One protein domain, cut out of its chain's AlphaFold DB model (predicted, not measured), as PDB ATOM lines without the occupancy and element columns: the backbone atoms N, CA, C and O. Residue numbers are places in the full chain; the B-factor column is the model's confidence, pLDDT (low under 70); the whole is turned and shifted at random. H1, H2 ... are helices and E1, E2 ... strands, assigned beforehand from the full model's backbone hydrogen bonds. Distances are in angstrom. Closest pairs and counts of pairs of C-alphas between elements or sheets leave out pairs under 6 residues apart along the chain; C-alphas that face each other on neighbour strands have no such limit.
ATOM      1  N   PHE A  25     -26.966  32.482  -9.430       78.31
ATOM      2  CA  PHE A  25     -27.582  32.269 -10.727       78.31
ATOM      3  C   PHE A  25     -27.211  33.375 -11.719       78.31
ATOM      4  O   PHE A  25     -27.550  34.546 -11.543       78.31
ATOM      5  N   LEU A  26     -26.563  32.984 -12.812       89.25
ATOM      6  CA  LEU A  26     -26.273  33.826 -13.962       89.25
ATOM      7  C   LEU A  26     -27.220  33.487 -15.105       89.25
ATOM      8  O   LEU A  26     -27.484  32.322 -15.390       89.25
ATOM      9  N   ARG A  27     -27.702  34.509 -15.814       91.06
ATOM     10  CA  ARG A  27     -28.532  34.284 -16.998       91.06
ATOM     11  C   ARG A  27     -27.710  33.669 -18.115       91.06
ATOM     12  O   ARG A  27     -26.728  34.274 -18.551       91.06
ATOM     13  N   VAL A  28     -28.142  32.514 -18.603       90.62
ATOM     14  CA  VAL A  28     -27.440  31.748 -19.639       90.62
ATOM     15  C   VAL A  28     -28.222  31.651 -20.937       90.62
ATOM     16  O   VAL A  28     -27.613  31.426 -21.982       90.62
ATOM     17  N   SER A  29     -29.541  31.838 -20.926       91.94
ATOM     18  CA  SER A  29     -30.324  31.934 -22.160       91.94
ATOM     19  C   SER A  29     -31.534  32.852 -22.026       91.94
ATOM     20  O   SER A  29     -32.108  33.017 -20.946       91.94
ATOM     21  N   VAL A  30     -31.905  33.448 -23.161       92.50
ATOM     22  CA  VAL A  30     -33.182  34.132 -23.364       92.50
ATOM     23  C   VAL A  30     -33.694  33.777 -24.756       92.50
ATOM     24  O   VAL A  30     -33.072  34.155 -25.749       92.50
ATOM     25  N   ASP A  31     -34.830  33.090 -24.824       92.62
ATOM     26  CA  ASP A  31     -35.535  32.792 -26.068       92.62
ATOM     27  C   ASP A  31     -36.698  33.763 -26.231       92.62
ATOM     28  O   ASP A  31     -37.572  33.865 -25.370       92.62
ATOM     29  N   CYS A  32     -36.692  34.500 -27.337       91.06
ATOM     30  CA  CYS A  32     -37.638  35.579 -27.587       91.06
ATOM     31  C   CYS A  32     -38.943  35.091 -28.234       91.06
ATOM     32  O   CYS A  32     -38.898  34.210 -29.098       91.06
ATOM     33  N   PRO A  33     -40.093  35.707 -27.897       89.12
ATOM     34  CA  PRO A  33     -41.361  35.410 -28.549       89.12
ATOM     35  C   PRO A  33     -41.357  35.876 -30.009       89.12
ATOM     36  O   PRO A  33     -40.501  36.654 -30.447       89.12
ATOM     37  N   LYS A  34     -42.345  35.406 -30.775       80.06
ATOM     38  CA  LYS A  34     -42.556  35.868 -32.147       80.06
ATOM     39  C   LYS A  34     -43.014  37.340 -32.138       80.06
ATOM     40  O   LYS A  34     -43.610  37.800 -31.169       80.06
ATOM     41  N   PRO A  35     -42.712  38.107 -33.198       69.00
ATOM     42  CA  PRO A  35     -42.954  39.552 -33.223       69.00
ATOM     43  C   PRO A  35     -44.433  39.960 -33.349       69.00
ATOM     44  O   PRO A  35     -44.722  41.149 -33.381       69.00
ATOM     45  N   ASP A  36     -45.376  39.020 -33.423       77.62
ATOM     46  CA  ASP A  36     -46.810  39.279 -33.628       77.62
ATOM     47  C   ASP A  36     -47.575  39.630 -32.338       77.62
ATOM     48  O   ASP A  36     -48.803  39.677 -32.339       77.62
ATOM     49  N   GLY A  37     -46.869  39.890 -31.233       68.81
ATOM     50  CA  GLY A  37     -47.472  40.185 -29.928       68.81
ATOM     51  C   GLY A  37     -47.936  38.939 -29.171       68.81
ATOM     52  O   GLY A  37     -48.353  39.048 -28.020       68.81
ATOM     53  N   ASN A  38     -47.803  37.759 -29.775       85.56
ATOM     54  CA  ASN A  38     -48.092  36.477 -29.159       85.56
ATOM     55  C   ASN A  38     -46.814  35.647 -29.024       85.56
ATOM     56  O   ASN A  38     -45.834  35.797 -29.755       85.56
ATOM     57  N   GLY A  39     -46.837  34.707 -28.088       91.06
ATOM     58  CA  GLY A  39     -45.790  33.700 -27.967       91.06
ATOM     59  C   GLY A  39     -45.148  33.676 -26.597       91.06
ATOM     60  O   GLY A  39     -45.719  34.127 -25.610       91.06
ATOM     61  N   ILE A  40     -43.971  33.064 -26.531       95.12
ATOM     62  CA  ILE A  40     -43.354  32.679 -25.270       95.12
ATOM     63  C   ILE A  40     -41.958  33.287 -25.189       95.12
ATOM     64  O   ILE A  40     -41.135  33.066 -26.072       95.12
ATOM     65  N   LEU A  41     -41.714  34.042 -24.121       95.00
ATOM     66  CA  LEU A  41     -40.383  34.426 -23.669       95.00
ATOM     67  C   LEU A  41     -39.906  33.372 -22.668       95.00
ATOM     68  O   LEU A  41     -40.595  33.113 -21.680       95.00
ATOM     69  N   VAL A  42     -38.733  32.792 -22.891       95.81
ATOM     70  CA  VAL A  42     -38.102  31.874 -21.932       95.81
ATOM     71  C   VAL A  42     -36.797  32.489 -21.467       95.81
ATOM     72  O   VAL A  42     -35.979  32.877 -22.289       95.81
ATOM     73  N   ALA A  43     -36.585  32.574 -20.159       95.19
ATOM     74  CA  ALA A  43     -35.298  32.934 -19.580       95.19
ATOM     75  C   ALA A  43     -34.805  31.788 -18.699       95.19
ATOM     76  O   ALA A  43     -35.574  31.273 -17.882       95.19
ATOM     77  N   VAL A  44     -33.540  31.403 -18.864       94.75
ATOM     78  CA  VAL A  44     -32.881  30.404 -18.014       94.75
ATOM     79  C   VAL A  44     -31.712  31.058 -17.300       94.75
ATOM     80  O   VAL A  44     -30.814  31.628 -17.930       94.75
ATOM     81  N   ASP A  45     -31.744  30.953 -15.980       93.06
ATOM     82  CA  ASP A  45     -30.661  31.335 -15.093       93.06
ATOM     83  C   ASP A  45     -30.049  30.055 -14.507       93.06
ATOM     84  O   ASP A  45     -30.773  29.132 -14.143       93.06
ATOM     85  N   GLU A  46     -28.728  29.989 -14.408       91.69
ATOM     86  CA  GLU A  46     -27.980  28.801 -13.992       91.69
ATOM     87  C   GLU A  46     -26.942  29.171 -12.936       91.69
ATOM     88  O   GLU A  46     -26.336  30.239 -13.023       91.69
ATOM     89  N   ASN A  47     -26.710  28.295 -11.958       88.88
ATOM     90  CA  ASN A  47     -25.663  28.477 -10.960       88.88
ATOM     91  C   ASN A  47     -24.444  27.544 -11.138       88.88
ATOM     92  O   ASN A  47     -24.500  26.579 -11.907       88.88
ATOM     93  N   PRO A  48     -23.328  27.774 -10.414       86.06
ATOM     94  CA  PRO A  48     -22.143  26.922 -10.489       86.06
ATOM     95  C   PRO A  48     -22.392  25.465 -10.102       86.06
ATOM     96  O   PRO A  48     -21.669  24.596 -10.561       86.06
ATOM     97  N   ASN A  49     -23.427  25.156  -9.321       84.75
ATOM     98  CA  ASN A  49     -23.761  23.770  -8.982       84.75
ATOM     99  C   ASN A  49     -24.510  23.047 -10.118       84.75
ATOM    100  O   ASN A  49     -24.814  21.867  -9.986       84.75
ATOM    101  N   GLY A  50     -24.803  23.737 -11.227       84.94
ATOM    102  CA  GLY A  50     -25.593  23.204 -12.337       84.94
ATOM    103  C   GLY A  50     -27.101  23.254 -12.106       84.94
ATOM    104  O   GLY A  50     -27.848  22.702 -12.909       84.94
ATOM    105  N   TYR A  51     -27.559  23.933 -11.050       89.06
ATOM    106  CA  TYR A  51     -28.980  24.194 -10.860       89.06
ATOM    107  C   TYR A  51     -29.443  25.244 -11.857       89.06
ATOM    108  O   TYR A  51     -28.857  26.322 -11.955       89.06
ATOM    109  N   GLU A  52     -30.533  24.942 -12.550       93.25
ATOM    110  CA  GLU A  52     -31.164  25.833 -13.510       93.25
ATOM    111  C   GLU A  52     -32.538  26.271 -13.005       93.25
ATOM    112  O   GLU A  52     -33.319  25.485 -12.472       93.25
ATOM    113  N   SER A  53     -32.851  27.546 -13.195       94.12
ATOM    114  CA  SER A  53     -34.165  28.135 -12.982       94.12
ATOM    115  C   SER A  53     -34.666  28.669 -14.313       94.12
ATOM    116  O   SER A  53     -34.011  29.489 -14.956       94.12
ATOM    117  N   ARG A  54     -35.833  28.195 -14.738       95.31
ATOM    118  CA  ARG A  54     -36.489  28.592 -15.980       95.31
ATOM    119  C   ARG A  54     -37.746  29.375 -15.665       95.31
ATOM    120  O   ARG A  54     -38.648  28.887 -14.987       95.31
ATOM    121  N   ILE A  55     -37.834  30.562 -16.244       96.50
ATOM    122  CA  ILE A  55     -39.033  31.392 -16.223       96.50
ATOM    123  C   ILE A  55     -39.592  31.422 -17.640       96.50
ATOM    124  O   ILE A  55     -38.913  31.836 -18.579       96.50
ATOM    125  N   THR A  56     -40.831  30.965 -17.785       97.25
ATOM    126  CA  THR A  56     -41.569  30.944 -19.048       97.25
ATOM    127  C   THR A  56     -42.712  31.943 -18.964       97.25
ATOM    128  O   THR A  56     -43.639  31.756 -18.177       97.25
ATOM    129  N   THR A  57     -42.668  32.981 -19.789       97.31
ATOM    130  CA  THR A  57     -43.692  34.024 -19.853       97.31
ATOM    131  C   THR A  57     -44.435  33.929 -21.176       97.31
ATOM    132  O   THR A  57     -43.841  34.076 -22.240       97.31
ATOM    133  N   SER A  58     -45.740  33.687 -21.113       96.62
ATOM    134  CA  SER A  58     -46.624  33.659 -22.279       96.62
ATOM    135  C   SER A  58     -47.272  35.022 -22.480       96.62
ATOM    136  O   SER A  58     -47.785  35.614 -21.528       96.62
ATOM    137  N   TYR A  59     -47.270  35.486 -23.724       95.00
ATOM    138  CA  TYR A  59     -47.891  36.724 -24.166       95.00
ATOM    139  C   TYR A  59     -49.112  36.422 -25.032       95.00
ATOM    140  O   TYR A  59     -49.044  35.572 -25.925       95.00
ATOM    141  N   VAL A  60     -50.200  37.142 -24.763       93.38
ATOM    142  CA  VAL A  60     -51.426  37.171 -25.566       93.38
ATOM    143  C   VAL A  60     -51.752  38.635 -25.851       93.38
ATOM    144  O   VAL A  60     -51.836  39.441 -24.923       93.38
ATOM    145  N   ASP A  61     -51.877  38.988 -27.128       90.50
ATOM    146  CA  ASP A  61     -52.165  40.348 -27.604       90.50
ATOM    147  C   ASP A  61     -51.217  41.416 -27.016       90.50
ATOM    148  O   ASP A  61     -51.612  42.518 -26.628       90.50
ATOM    149  N   GLY A  62     -49.931  41.073 -26.911       88.62
ATOM    150  CA  GLY A  62     -48.874  41.939 -26.389       88.62
ATOM    151  C   GLY A  62     -48.848  42.070 -24.865       88.62
ATOM    152  O   GLY A  62     -47.996  42.782 -24.334       88.62
ATOM    153  N   GLN A  63     -49.736  41.385 -24.143       93.06
ATOM    154  CA  GLN A  63     -49.787  41.400 -22.683       93.06
ATOM    155  C   GLN A  63     -49.332  40.068 -22.103       93.06
ATOM    156  O   GLN A  63     -49.610  39.010 -22.656       93.06
ATOM    157  N   VAL A  64     -48.671  40.108 -20.944       95.81
ATOM    158  CA  VAL A  64     -48.330  38.884 -20.210       95.81
ATOM    159  C   VAL A  64     -49.619  38.203 -19.758       95.81
ATOM    160  O   VAL A  64     -50.374  38.771 -18.975       95.81
ATOM    161  N   ASP A  65     -49.883  36.995 -20.228       96.56
ATOM    162  CA  ASP A  65     -51.051  36.213 -19.817       96.56
ATOM    163  C   ASP A  65     -50.696  35.255 -18.677       96.56
ATOM    164  O   ASP A  65     -51.401  35.164 -17.670       96.56
ATOM    165  N   LYS A  66     -49.550  34.581 -18.798       97.62
ATOM    166  CA  LYS A  66     -49.149  33.503 -17.895       97.62
ATOM    167  C   LYS A  66     -47.650  33.519 -17.641       97.62
ATOM    168  O   LYS A  66     -46.863  33.728 -18.557       97.62
ATOM    169  N   ILE A  67     -47.264  33.231 -16.405       97.56
ATOM    170  CA  ILE A  67     -45.886  33.041 -15.964       97.56
ATOM    171  C   ILE A  67     -45.795  31.663 -15.314       97.56
ATOM    172  O   ILE A  67     -46.555  31.352 -14.399       97.56
ATOM    173  N   ALA A  68     -44.863  30.839 -15.774       97.44
ATOM    174  CA  ALA A  68     -44.528  29.563 -15.160       97.44
ATOM    175  C   ALA A  68     -43.062  29.580 -14.733       97.44
ATOM    176  O   ALA A  68     -42.190  29.976 -15.510       97.44
ATOM    177  N   VAL A  69     -42.802  29.154 -13.500       95.50
ATOM    178  CA  VAL A  69     -41.449  29.018 -12.960       95.50
ATOM    179  C   VAL A  69     -41.182  27.544 -12.724       95.50
ATOM    180  O   VAL A  69     -41.965  26.869 -12.061       95.50
ATOM    181  N   ALA A  70     -40.066  27.065 -13.254       95.81
ATOM    182  CA  ALA A  70     -39.595  25.703 -13.086       95.81
ATOM    183  C   ALA A  70     -38.115  25.712 -12.706       95.81
ATOM    184  O   ALA A  70     -37.391  26.649 -13.037       95.81
ATOM    185  N   ASN A  71     -37.646  24.668 -12.036       94.31
ATOM    186  CA  ASN A  71     -36.228  24.487 -11.747       94.31
ATOM    187  C   ASN A  71     -35.752  23.092 -12.148       94.31
ATOM    188  O   ASN A  71     -36.549  22.170 -12.297       94.31
ATOM    189  N   SER A  72     -34.451  22.941 -12.329       92.19
ATOM    190  CA  SER A  72     -33.800  21.668 -12.593       92.19
ATOM    191  C   SER A  72     -32.533  21.576 -11.755       92.19
ATOM    192  O   SER A  72     -31.776  22.539 -11.677       92.19
ATOM    193  N   GLU A  73     -32.308  20.431 -11.112       89.12
ATOM    194  CA  GLU A  73     -31.089  20.204 -10.325       89.12
ATOM    195  C   GLU A  73     -29.882  19.822 -11.198       89.12
ATOM    196  O   GLU A  73     -28.743  19.901 -10.752       89.12
ATOM    197  N   ASP A  74     -30.131  19.390 -12.433       82.62
ATOM    198  CA  ASP A  74     -29.123  18.847 -13.346       82.62
ATOM    199  C   ASP A  74     -29.177  19.473 -14.753       82.62
ATOM    200  O   ASP A  74     -28.484  19.015 -15.661       82.62
ATOM    201  N   GLY A  75     -30.036  20.478 -14.952       78.00
ATOM    202  CA  GLY A  75     -30.297  21.137 -16.237       78.00
ATOM    203  C   GLY A  75     -31.101  20.303 -17.244       78.00
ATOM    204  O   GLY A  75     -31.412  20.782 -18.336       78.00
ATOM    205  N   SER A  76     -31.474  19.062 -16.913       80.69
ATOM    206  CA  SER A  76     -32.133  18.144 -17.850       80.69
ATOM    207  C   SER A  76     -33.634  18.004 -17.590       80.69
ATOM    208  O   SER A  76     -34.439  18.045 -18.525       80.69
ATOM    209  N   ASN A  77     -34.031  17.899 -16.319       89.56
ATOM    210  CA  ASN A  77     -35.419  17.681 -15.921       89.56
ATOM    211  C   ASN A  77     -35.958  18.880 -15.144       89.56
ATOM    212  O   ASN A  77     -35.657  19.055 -13.962       89.56
ATOM    213  N   PHE A  78     -36.781  19.692 -15.808       92.94
ATOM    214  CA  PHE A  78     -37.436  20.837 -15.184       92.94
ATOM    215  C   PHE A  78     -38.705  20.413 -14.449       92.94
ATOM    216  O   PHE A  78     -39.591  19.782 -15.027       92.94
ATOM    217  N   ARG A  79     -38.797  20.782 -13.173       94.12
ATOM    218  CA  ARG A  79     -39.979  20.603 -12.332       94.12
ATOM    219  C   ARG A  79     -40.654  21.945 -12.116       94.12
ATOM    220  O   ARG A  79     -40.024  22.887 -11.631       94.12
ATOM    221  N   ASP A  80     -41.933  22.009 -12.457       94.12
ATOM    222  CA  ASP A  80     -42.753  23.192 -12.221       94.12
ATOM    223  C   ASP A  80     -42.838  23.481 -10.719       94.12
ATOM    224  O   ASP A  80     -43.174  22.610  -9.916       94.12
ATOM    225  N   GLN A  81     -42.529  24.720 -10.351       94.44
ATOM    226  CA  GLN A  81     -42.605  25.212  -8.978       94.44
ATOM    227  C   GLN A  81     -43.951  25.882  -8.732       94.44
ATOM    228  O   GLN A  81     -44.639  25.588  -7.758       94.44
ATOM    229  N   PHE A  82     -44.338  26.785  -9.632       94.31
ATOM    230  CA  PHE A  82     -45.639  27.433  -9.597       94.31
ATOM    231  C   PHE A  82     -45.977  28.072 -10.941       94.31
ATOM    232  O   PHE A  82     -45.127  28.280 -11.813       94.31
ATOM    233  N   VAL A  83     -47.251  28.428 -11.069       96.62
ATOM    234  CA  VAL A  83     -47.814  29.101 -12.230       96.62
ATOM    235  C   VAL A  83     -48.678  30.255 -11.746       96.62
ATOM    236  O   VAL A  83     -49.541  30.064 -10.895       96.62
ATOM    237  N   LEU A  84     -48.469  31.436 -12.320       96.94
ATOM    238  CA  LEU A  84     -49.321  32.604 -12.138       96.94
ATOM    239  C   LEU A  84     -49.972  32.944 -13.475       96.94
ATOM    240  O   LEU A  84     -49.316  32.904 -14.516       96.94
ATOM    241  N   SER A  85     -51.252  33.293 -13.464       97.31
ATOM    242  CA  SER A  85     -51.941  33.783 -14.657       97.31
ATOM    243  C   SER A  85     -52.644  35.091 -14.354       97.31
ATOM    244  O   SER A  85     -53.098  35.310 -13.230       97.31
ATOM    245  N   ARG A  86     -52.757  35.961 -15.356       95.75
ATOM    246  CA  ARG A  86     -53.376  37.278 -15.210       95.75
ATOM    247  C   ARG A  86     -54.786  37.161 -14.639       95.75
ATOM    248  O   ARG A  86     -55.134  37.887 -13.712       95.75
ATOM    249  N   SER A  87     -55.581  36.238 -15.179       95.38
ATOM    250  CA  SER A  87     -56.979  36.041 -14.790       95.38
ATOM    251  C   SER A  87     -57.126  35.474 -13.376       95.38
ATOM    252  O   SER A  87     -58.015  35.907 -12.649       95.38
ATOM    253  N   THR A  88     -56.249  34.555 -12.955       93.94
ATOM    254  CA  THR A  88     -56.328  33.931 -11.620       93.94
ATOM    255  C   THR A  88     -55.659  34.751 -10.524       93.94
ATOM    256  O   THR A  88     -56.010  34.606  -9.356       93.94
ATOM    257  N   SER A  89     -54.698  35.609 -10.867       94.06
ATOM    258  CA  SER A  89     -54.007  36.463  -9.897       94.06
ATOM    259  C   SER A  89     -54.736  37.788  -9.647       94.06
ATOM    260  O   SER A  89     -54.533  38.405  -8.603       94.06
ATOM    261  N   ALA A  90     -55.597  38.244 -10.563       93.19
ATOM    262  CA  ALA A  90     -56.345  39.489 -10.405       93.19
ATOM    263  C   ALA A  90     -57.248  39.466  -9.157       93.19
ATOM    264  O   ALA A  90     -58.081  38.582  -8.984       93.19
ATOM    265  N   GLY A  91     -57.086  40.459  -8.278       92.56
ATOM    266  CA  GLY A  91     -57.873  40.566  -7.044       92.56
ATOM    267  C   GLY A  91     -57.513  39.543  -5.959       92.56
ATOM    268  O   GLY A  91     -58.199  39.484  -4.940       92.56
ATOM    269  N   THR A  92     -56.445  38.760  -6.137       94.88
ATOM    270  CA  THR A  92     -55.959  37.805  -5.133       94.88
ATOM    271  C   THR A  92     -54.655  38.285  -4.494       94.88
ATOM    272  O   THR A  92     -54.033  39.260  -4.919       94.88
ATOM    273  N   LYS A  93     -54.197  37.563  -3.462       94.88
ATOM    274  CA  LYS A  93     -52.895  37.805  -2.816       94.88
ATOM    275  C   LYS A  93     -51.691  37.599  -3.748       94.88
ATOM    276  O   LYS A  93     -50.584  37.987  -3.396       94.88
ATOM    277  N   GLU A  94     -51.892  36.972  -4.905       93.19
ATOM    278  CA  GLU A  94     -50.840  36.684  -5.885       93.19
ATOM    279  C   GLU A  94     -50.611  37.848  -6.856       93.19
ATOM    280  O   GLU A  94     -49.578  37.875  -7.524       93.19
ATOM    281  N   ALA A  95     -51.518  38.832  -6.912       94.00
ATOM    282  CA  ALA A  95     -51.413  39.978  -7.818       94.00
ATOM    283  C   ALA A  95     -50.057  40.712  -7.740       94.00
ATOM    284  O   ALA A  95     -49.489  40.991  -8.797       94.00
ATOM    285  N   PRO A  96     -49.477  40.989  -6.549       96.25
ATOM    286  CA  PRO A  96     -48.174  41.650  -6.471       96.25
ATOM    287  C   PRO A  96     -47.039  40.796  -7.046       96.25
ATOM    288  O   PRO A  96     -46.156  41.321  -7.720       96.25
ATOM    289  N   ALA A  97     -47.074  39.479  -6.818       95.12
ATOM    290  CA  ALA A  97     -46.075  38.560  -7.355       95.12
ATOM    291  C   ALA A  97     -46.186  38.466  -8.881       95.12
ATOM    292  O   ALA A  97     -45.182  38.618  -9.574       95.12
ATOM    293  N   PHE A  98     -47.406  38.302  -9.406       96.12
ATOM    294  CA  PHE A  98     -47.656  38.317 -10.848       96.12
ATOM    295  C   PHE A  98     -47.124  39.607 -11.474       96.12
ATOM    296  O   PHE A  98     -46.402  39.548 -12.467       96.12
ATOM    297  N   ARG A  99     -47.408  40.763 -10.860       96.00
ATOM    298  CA  ARG A  99     -46.965  42.055 -11.382       96.00
ATOM    299  C   ARG A  99     -45.444  42.199 -11.400       96.00
ATOM    300  O   ARG A  99     -44.896  42.659 -12.393       96.00
ATOM    301  N   ALA A 100     -44.761  41.757 -10.348       96.12
ATOM    302  CA  ALA A 100     -43.301  41.788 -10.296       96.12
ATOM    303  C   ALA A 100     -42.660  40.930 -11.404       96.12
ATOM    304  O   ALA A 100     -41.696  41.353 -12.045       96.12
ATOM    305  N   PHE A 101     -43.204  39.736 -11.661       95.69
ATOM    306  CA  PHE A 101     -42.743  38.891 -12.766       95.69
ATOM    307  C   PHE A 101     -43.094  39.477 -14.136       95.69
ATOM    308  O   PHE A 101     -42.271  39.404 -15.044       95.69
ATOM    309  N   GLU A 102     -44.276  40.073 -14.288       96.25
ATOM    310  CA  GLU A 102     -44.686  40.771 -15.508       96.25
ATOM    311  C   GLU A 102     -43.720  41.916 -15.837       96.25
ATOM    312  O   GLU A 102     -43.212  41.985 -16.956       96.25
ATOM    313  N   ASP A 103     -43.425  42.783 -14.865       96.12
ATOM    314  CA  ASP A 103     -42.519  43.916 -15.056       96.12
ATOM    315  C   ASP A 103     -41.111  43.423 -15.448       96.12
ATOM    316  O   ASP A 103     -40.535  43.911 -16.424       96.12
ATOM    317  N   ARG A 104     -40.599  42.377 -14.782       93.44
ATOM    318  CA  ARG A 104     -39.299  41.763 -15.113       93.44
ATOM    319  C   ARG A 104     -39.287  41.088 -16.488       93.44
ATOM    320  O   ARG A 104     -38.278  41.140 -17.191       93.44
ATOM    321  N   ALA A 105     -40.379  40.443 -16.889       93.81
ATOM    322  CA  ALA A 105     -40.487  39.820 -18.205       93.81
ATOM    323  C   ALA A 105     -40.523  40.872 -19.321       93.81
ATOM    324  O   ALA A 105     -39.842  40.721 -20.332       93.81
ATOM    325  N   ASN A 106     -41.253  41.968 -19.120       94.31
ATOM    326  CA  ASN A 106     -41.304  43.075 -20.074       94.31
ATOM    327  C   ASN A 106     -39.961  43.801 -20.188       94.31
ATOM    328  O   ASN A 106     -39.555  44.189 -21.286       94.31
ATOM    329  N   GLU A 107     -39.244  43.935 -19.074       92.25
ATOM    330  CA  GLU A 107     -37.863  44.399 -19.068       92.25
ATOM    331  C   GLU A 107     -36.978  43.482 -19.929       92.25
ATOM    332  O   GLU A 107     -36.310  43.952 -20.852       92.25
ATOM    333  N   LEU A 108     -37.036  42.166 -19.705       91.62
ATOM    334  CA  LEU A 108     -36.282  41.187 -20.489       91.62
ATOM    335  C   LEU A 108     -36.623  41.218 -21.977       91.62
ATOM    336  O   LEU A 108     -35.716  41.208 -22.807       91.62
ATOM    337  N   LEU A 109     -37.909  41.294 -22.316       91.62
ATOM    338  CA  LEU A 109     -38.377  41.403 -23.690       91.62
ATOM    339  C   LEU A 109     -37.773  42.638 -24.370       91.62
ATOM    340  O   LEU A 109     -37.205  42.547 -25.460       91.62
ATOM    341  N   ARG A 110     -37.837  43.793 -23.703       90.38
ATOM    342  CA  ARG A 110     -37.259  45.036 -24.212       90.38
ATOM    343  C   ARG A 110     -35.745  44.923 -24.393       90.38
ATOM    344  O   ARG A 110     -35.235  45.347 -25.427       90.38
ATOM    345  N   PHE A 111     -35.039  44.378 -23.405       87.06
ATOM    346  CA  PHE A 111     -33.581  44.308 -23.429       87.06
ATOM    347  C   PHE A 111     -33.056  43.258 -24.411       87.06
ATOM    348  O   PHE A 111     -32.198  43.575 -25.216       87.06
ATOM    349  N   PHE A 112     -33.562  42.029 -24.412       88.19
ATOM    350  CA  PHE A 112     -32.975  40.949 -25.216       88.19
ATOM    351  C   PHE A 112     -33.623  40.787 -26.593       88.19
ATOM    352  O   PHE A 112     -32.955  40.379 -27.545       88.19
ATOM    353  N   CYS A 113     -34.912  41.105 -26.716       88.19
ATOM    354  CA  CYS A 113     -35.689  40.744 -27.900       88.19
ATOM    355  C   CYS A 113     -35.951  41.922 -28.831       88.19
ATOM    356  O   CYS A 113     -35.892  41.751 -30.048       88.19
ATOM    357  N   LEU A 114     -36.208  43.102 -28.267       89.69
ATOM    358  CA  LEU A 114     -36.573  44.307 -29.020       89.69
ATOM    359  C   LEU A 114     -35.422  45.313 -29.158       89.69
ATOM    360  O   LEU A 114     -35.623  46.412 -29.667       89.69
ATOM    361  N   ALA A 115     -34.223  44.964 -28.691       88.62
ATOM    362  CA  ALA A 115     -33.061  45.830 -28.802       88.62
ATOM    363  C   ALA A 115     -32.521  45.913 -30.237       88.62
ATOM    364  O   ALA A 115     -32.568  44.950 -31.005       88.62
ATOM    365  N   GLU A 116     -31.929  47.065 -30.556       92.38
ATOM    366  CA  GLU A 116     -31.198  47.302 -31.803       92.38
ATOM    367  C   GLU A 116     -30.100  46.241 -32.022       92.38
ATOM    368  O   GLU A 116     -29.499  45.773 -31.045       92.38
ATOM    369  N   PRO A 117     -29.748  45.895 -33.275       89.81
ATOM    370  CA  PRO A 117     -28.836  44.786 -33.574       89.81
ATOM    371  C   PRO A 117     -27.500  44.822 -32.815       89.81
ATOM    372  O   PRO A 117     -27.044  43.800 -32.306       89.81
ATOM    373  N   ALA A 118     -26.887  46.003 -32.679       89.88
ATOM    374  CA  ALA A 118     -25.619  46.156 -31.966       89.88
ATOM    375  C   ALA A 118     -25.747  45.897 -30.454       89.88
ATOM    376  O   ALA A 118     -24.845  45.329 -29.840       89.88
ATOM    377  N   ALA A 119     -26.866  46.298 -29.844       88.56
ATOM    378  CA  ALA A 119     -27.146  46.014 -28.441       88.56
ATOM    379  C   ALA A 119     -27.470  44.527 -28.246       88.56
ATOM    380  O   ALA A 119     -26.935  43.904 -27.333       88.56
ATOM    381  N   LYS A 120     -28.246  43.939 -29.165       88.12
ATOM    382  CA  LYS A 120     -28.539  42.503 -29.177       88.12
ATOM    383  C   LYS A 120     -27.268  41.656 -29.185       88.12
ATOM    384  O   LYS A 120     -27.171  40.718 -28.399       88.12
ATOM    385  N   GLN A 121     -26.277  42.022 -30.000       89.75
ATOM    386  CA  GLN A 121     -24.993  41.318 -30.015       89.75
ATOM    387  C   GLN A 121     -24.295  41.369 -28.651       89.75
ATOM    388  O   GLN A 121     -23.899  40.331 -28.137       89.75
ATOM    389  N   ARG A 122     -24.237  42.543 -28.009       90.12
ATOM    390  CA  ARG A 122     -23.642  42.677 -26.666       90.12
ATOM    391  C   ARG A 122     -24.336  41.799 -25.624       90.12
ATOM    392  O   ARG A 122     -23.683  41.312 -24.706       90.12
ATOM    393  N   TYR A 123     -25.646  41.602 -25.745       89.75
ATOM    394  CA  TYR A 123     -26.376  40.712 -24.846       89.75
ATOM    395  C   TYR A 123     -26.039  39.246 -25.086       89.75
ATOM    396  O   TYR A 123     -25.851  38.514 -24.121       89.75
ATOM    397  N   LEU A 124     -25.903  38.823 -26.343       89.88
ATOM    398  CA  LEU A 124     -25.426  37.476 -26.665       89.88
ATOM    399  C   LEU A 124     -24.016  37.240 -26.111       89.88
ATOM    400  O   LEU A 124     -23.775  36.208 -25.486       89.88
ATOM    401  N   ASP A 125     -23.128  38.226 -26.254       92.62
ATOM    402  CA  ASP A 125     -21.769  38.169 -25.711       92.62
ATOM    403  C   ASP A 125     -21.787  38.048 -24.175       92.62
ATOM    404  O   ASP A 125     -21.037  37.258 -23.602       92.62
ATOM    405  N   LEU A 126     -22.686  38.774 -23.494       91.75
ATOM    406  CA  LEU A 126     -22.874  38.675 -22.042       91.75
ATOM    407  C   LEU A 126     -23.358  37.282 -21.613       91.75
ATOM    408  O   LEU A 126     -22.822  36.717 -20.663       91.75
ATOM    409  N   LEU A 127     -24.346  36.708 -22.310       92.31
ATOM    410  CA  LEU A 127     -24.829  35.351 -22.021       92.31
ATOM    411  C   LEU A 127     -23.716  34.311 -22.211       92.31
ATOM    412  O   LEU A 127     -23.576  33.387 -21.410       92.31
ATOM    413  N   GLN A 128     -22.886  34.480 -23.243       92.44
ATOM    414  CA  GLN A 128     -21.730  33.622 -23.477       92.44
ATOM    415  C   GLN A 128     -20.667  33.775 -22.379       92.44
ATOM    416  O   GLN A 128     -20.137  32.770 -21.902       92.44
ATOM    417  N   ALA A 129     -20.381  35.004 -21.945       91.94
ATOM    418  CA  ALA A 129     -19.458  35.271 -20.846       91.94
ATOM    419  C   ALA A 129     -19.943  34.651 -19.526       91.94
ATOM    420  O   ALA A 129     -19.150  34.034 -18.816       91.94
ATOM    421  N   ASN A 130     -21.246  34.732 -19.236       93.00
ATOM    422  CA  ASN A 130     -21.851  34.089 -18.069       93.00
ATOM    423  C   ASN A 130     -21.642  32.570 -18.088       93.00
ATOM    424  O   ASN A 130     -21.167  32.011 -17.104       93.00
ATOM    425  N   ARG A 131     -21.910  31.906 -19.221       89.56
ATOM    426  CA  ARG A 131     -21.650  30.461 -19.370       89.56
ATOM    427  C   ARG A 131     -20.180  30.114 -19.145       89.56
ATOM    428  O   ARG A 131     -19.874  29.153 -18.446       89.56
ATOM    429  N   ALA A 132     -19.262  30.898 -19.712       89.75
ATOM    430  CA  ALA A 132     -17.830  30.678 -19.524       89.75
ATOM    431  C   ALA A 132     -17.417  30.807 -18.049       89.75
ATOM    432  O   ALA A 132     -16.644  29.983 -17.560       89.75
ATOM    433  N   LEU A 133     -17.962  31.795 -17.333       89.81
ATOM    434  CA  LEU A 133     -17.723  31.976 -15.903       89.81
ATOM    435  C   LEU A 133     -18.258  30.792 -15.084       89.81
ATOM    436  O   LEU A 133     -17.533  30.265 -14.244       89.81
ATOM    437  N   LEU A 134     -19.476  30.320 -15.372       88.12
ATOM    438  CA  LEU A 134     -20.046  29.140 -14.712       88.12
ATOM    439  C   LEU A 134     -19.181  27.896 -14.928       88.12
ATOM    440  O   LEU A 134     -18.906  27.168 -13.979       88.12
ATOM    441  N   HIS A 135     -18.686  27.669 -16.148       86.12
ATOM    442  CA  HIS A 135     -17.780  26.552 -16.430       86.12
ATOM    443  C   HIS A 135     -16.461  26.631 -15.654       86.12
ATOM    444  O   HIS A 135     -15.949  25.597 -15.234       86.12
ATOM    445  N   GLN A 136     -15.914  27.831 -15.443       85.50
ATOM    446  CA  GLN A 136     -14.704  28.015 -14.630       85.50
ATOM    447  C   GLN A 136     -14.964  27.745 -13.145       85.50
ATOM    448  O   GLN A 136     -14.105  27.199 -12.459       85.50
ATOM    449  N   GLN A 137     -16.142  28.126 -12.650       84.69
ATOM    450  CA  GLN A 137     -16.532  27.948 -11.250       84.69
ATOM    451  C   GLN A 137     -16.960  26.511 -10.927       84.69
ATOM    452  O   GLN A 137     -16.834  26.091  -9.783       84.69
TER     453      GLN A 137
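AT A GLANCE: This is residues 25 to 137 of the 140 residues of an uncharacterized protein of bacterium M00.F.Ca.ET.156.01.1.1 (UniProt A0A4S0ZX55). What does the domain look like? A twisted wall of five antiparallel strands has the long helix H2 crossing one face, while the last helix, H3, runs slantwise over edge strand E1 on the opposite face. What is it made of? The 113 printed residues include five named strands in sheet order E1 E2 E3 E4 E5, then named helices H1, H2 and H3, a mixed class. How large is it? It is compact, with a radius of gyration of the C-alphas of 14.8 A and spans of 45 by 34 by 21 A.

IN THESE COORDINATES: Where are the strands? E1 is residues 26 to 31, with C-alpha 26 at (-26.273, 33.826, -13.962), and E2 is 39 to 46. E3 is 52 to 60, 26.2 A long, E4 is 63 to 72, 27.3 A, and E5 is 79 to 85. Where are the helices? H1 is 86 to 89, H2 is 95 to 113, 25.5 A, and H3 is 117 to 137, 30.5 A, with C-alpha 137 at (-16.532, 27.948, -11.250).

HOW THE PARTS SIT: How do the strands pair? E1 to E5 form a meander, each strand the antiparallel neighbour of the one before. Within hydrogen-bond range are N 28 and O 44, 2.9 A, N 43 and O 55, 2.9 A, N 56 and O 68, 2.8 A, and N 69 and O 82, 3.0 A. How do the helices stand? H2 runs across the strands at a height over the sheet of 8.3 A. H3 is over E1, with closest C-alphas Val 28 and Leu 127, 5.0 A. H2 touches H3 with residues 111 to 113 alone, closest C-alphas Phe 112 and Lys 120, 6.1 A. H1 and H2 only just touch, with 3 pairs of C-alphas within 8 A. Are the helix backbones complete? In H2 and H3 every O i to N i+4 pair is within hydrogen-bond range; H1 is too short for one.

THE WHOLE: How far does it reach? The two C-alphas farthest apart, of Gly 91 and Gln 136, are 45.6 A apart. Is anything cut or uncertain? The printed part has no cut and no long link; residues 35 and 37 have pLDDT under 70.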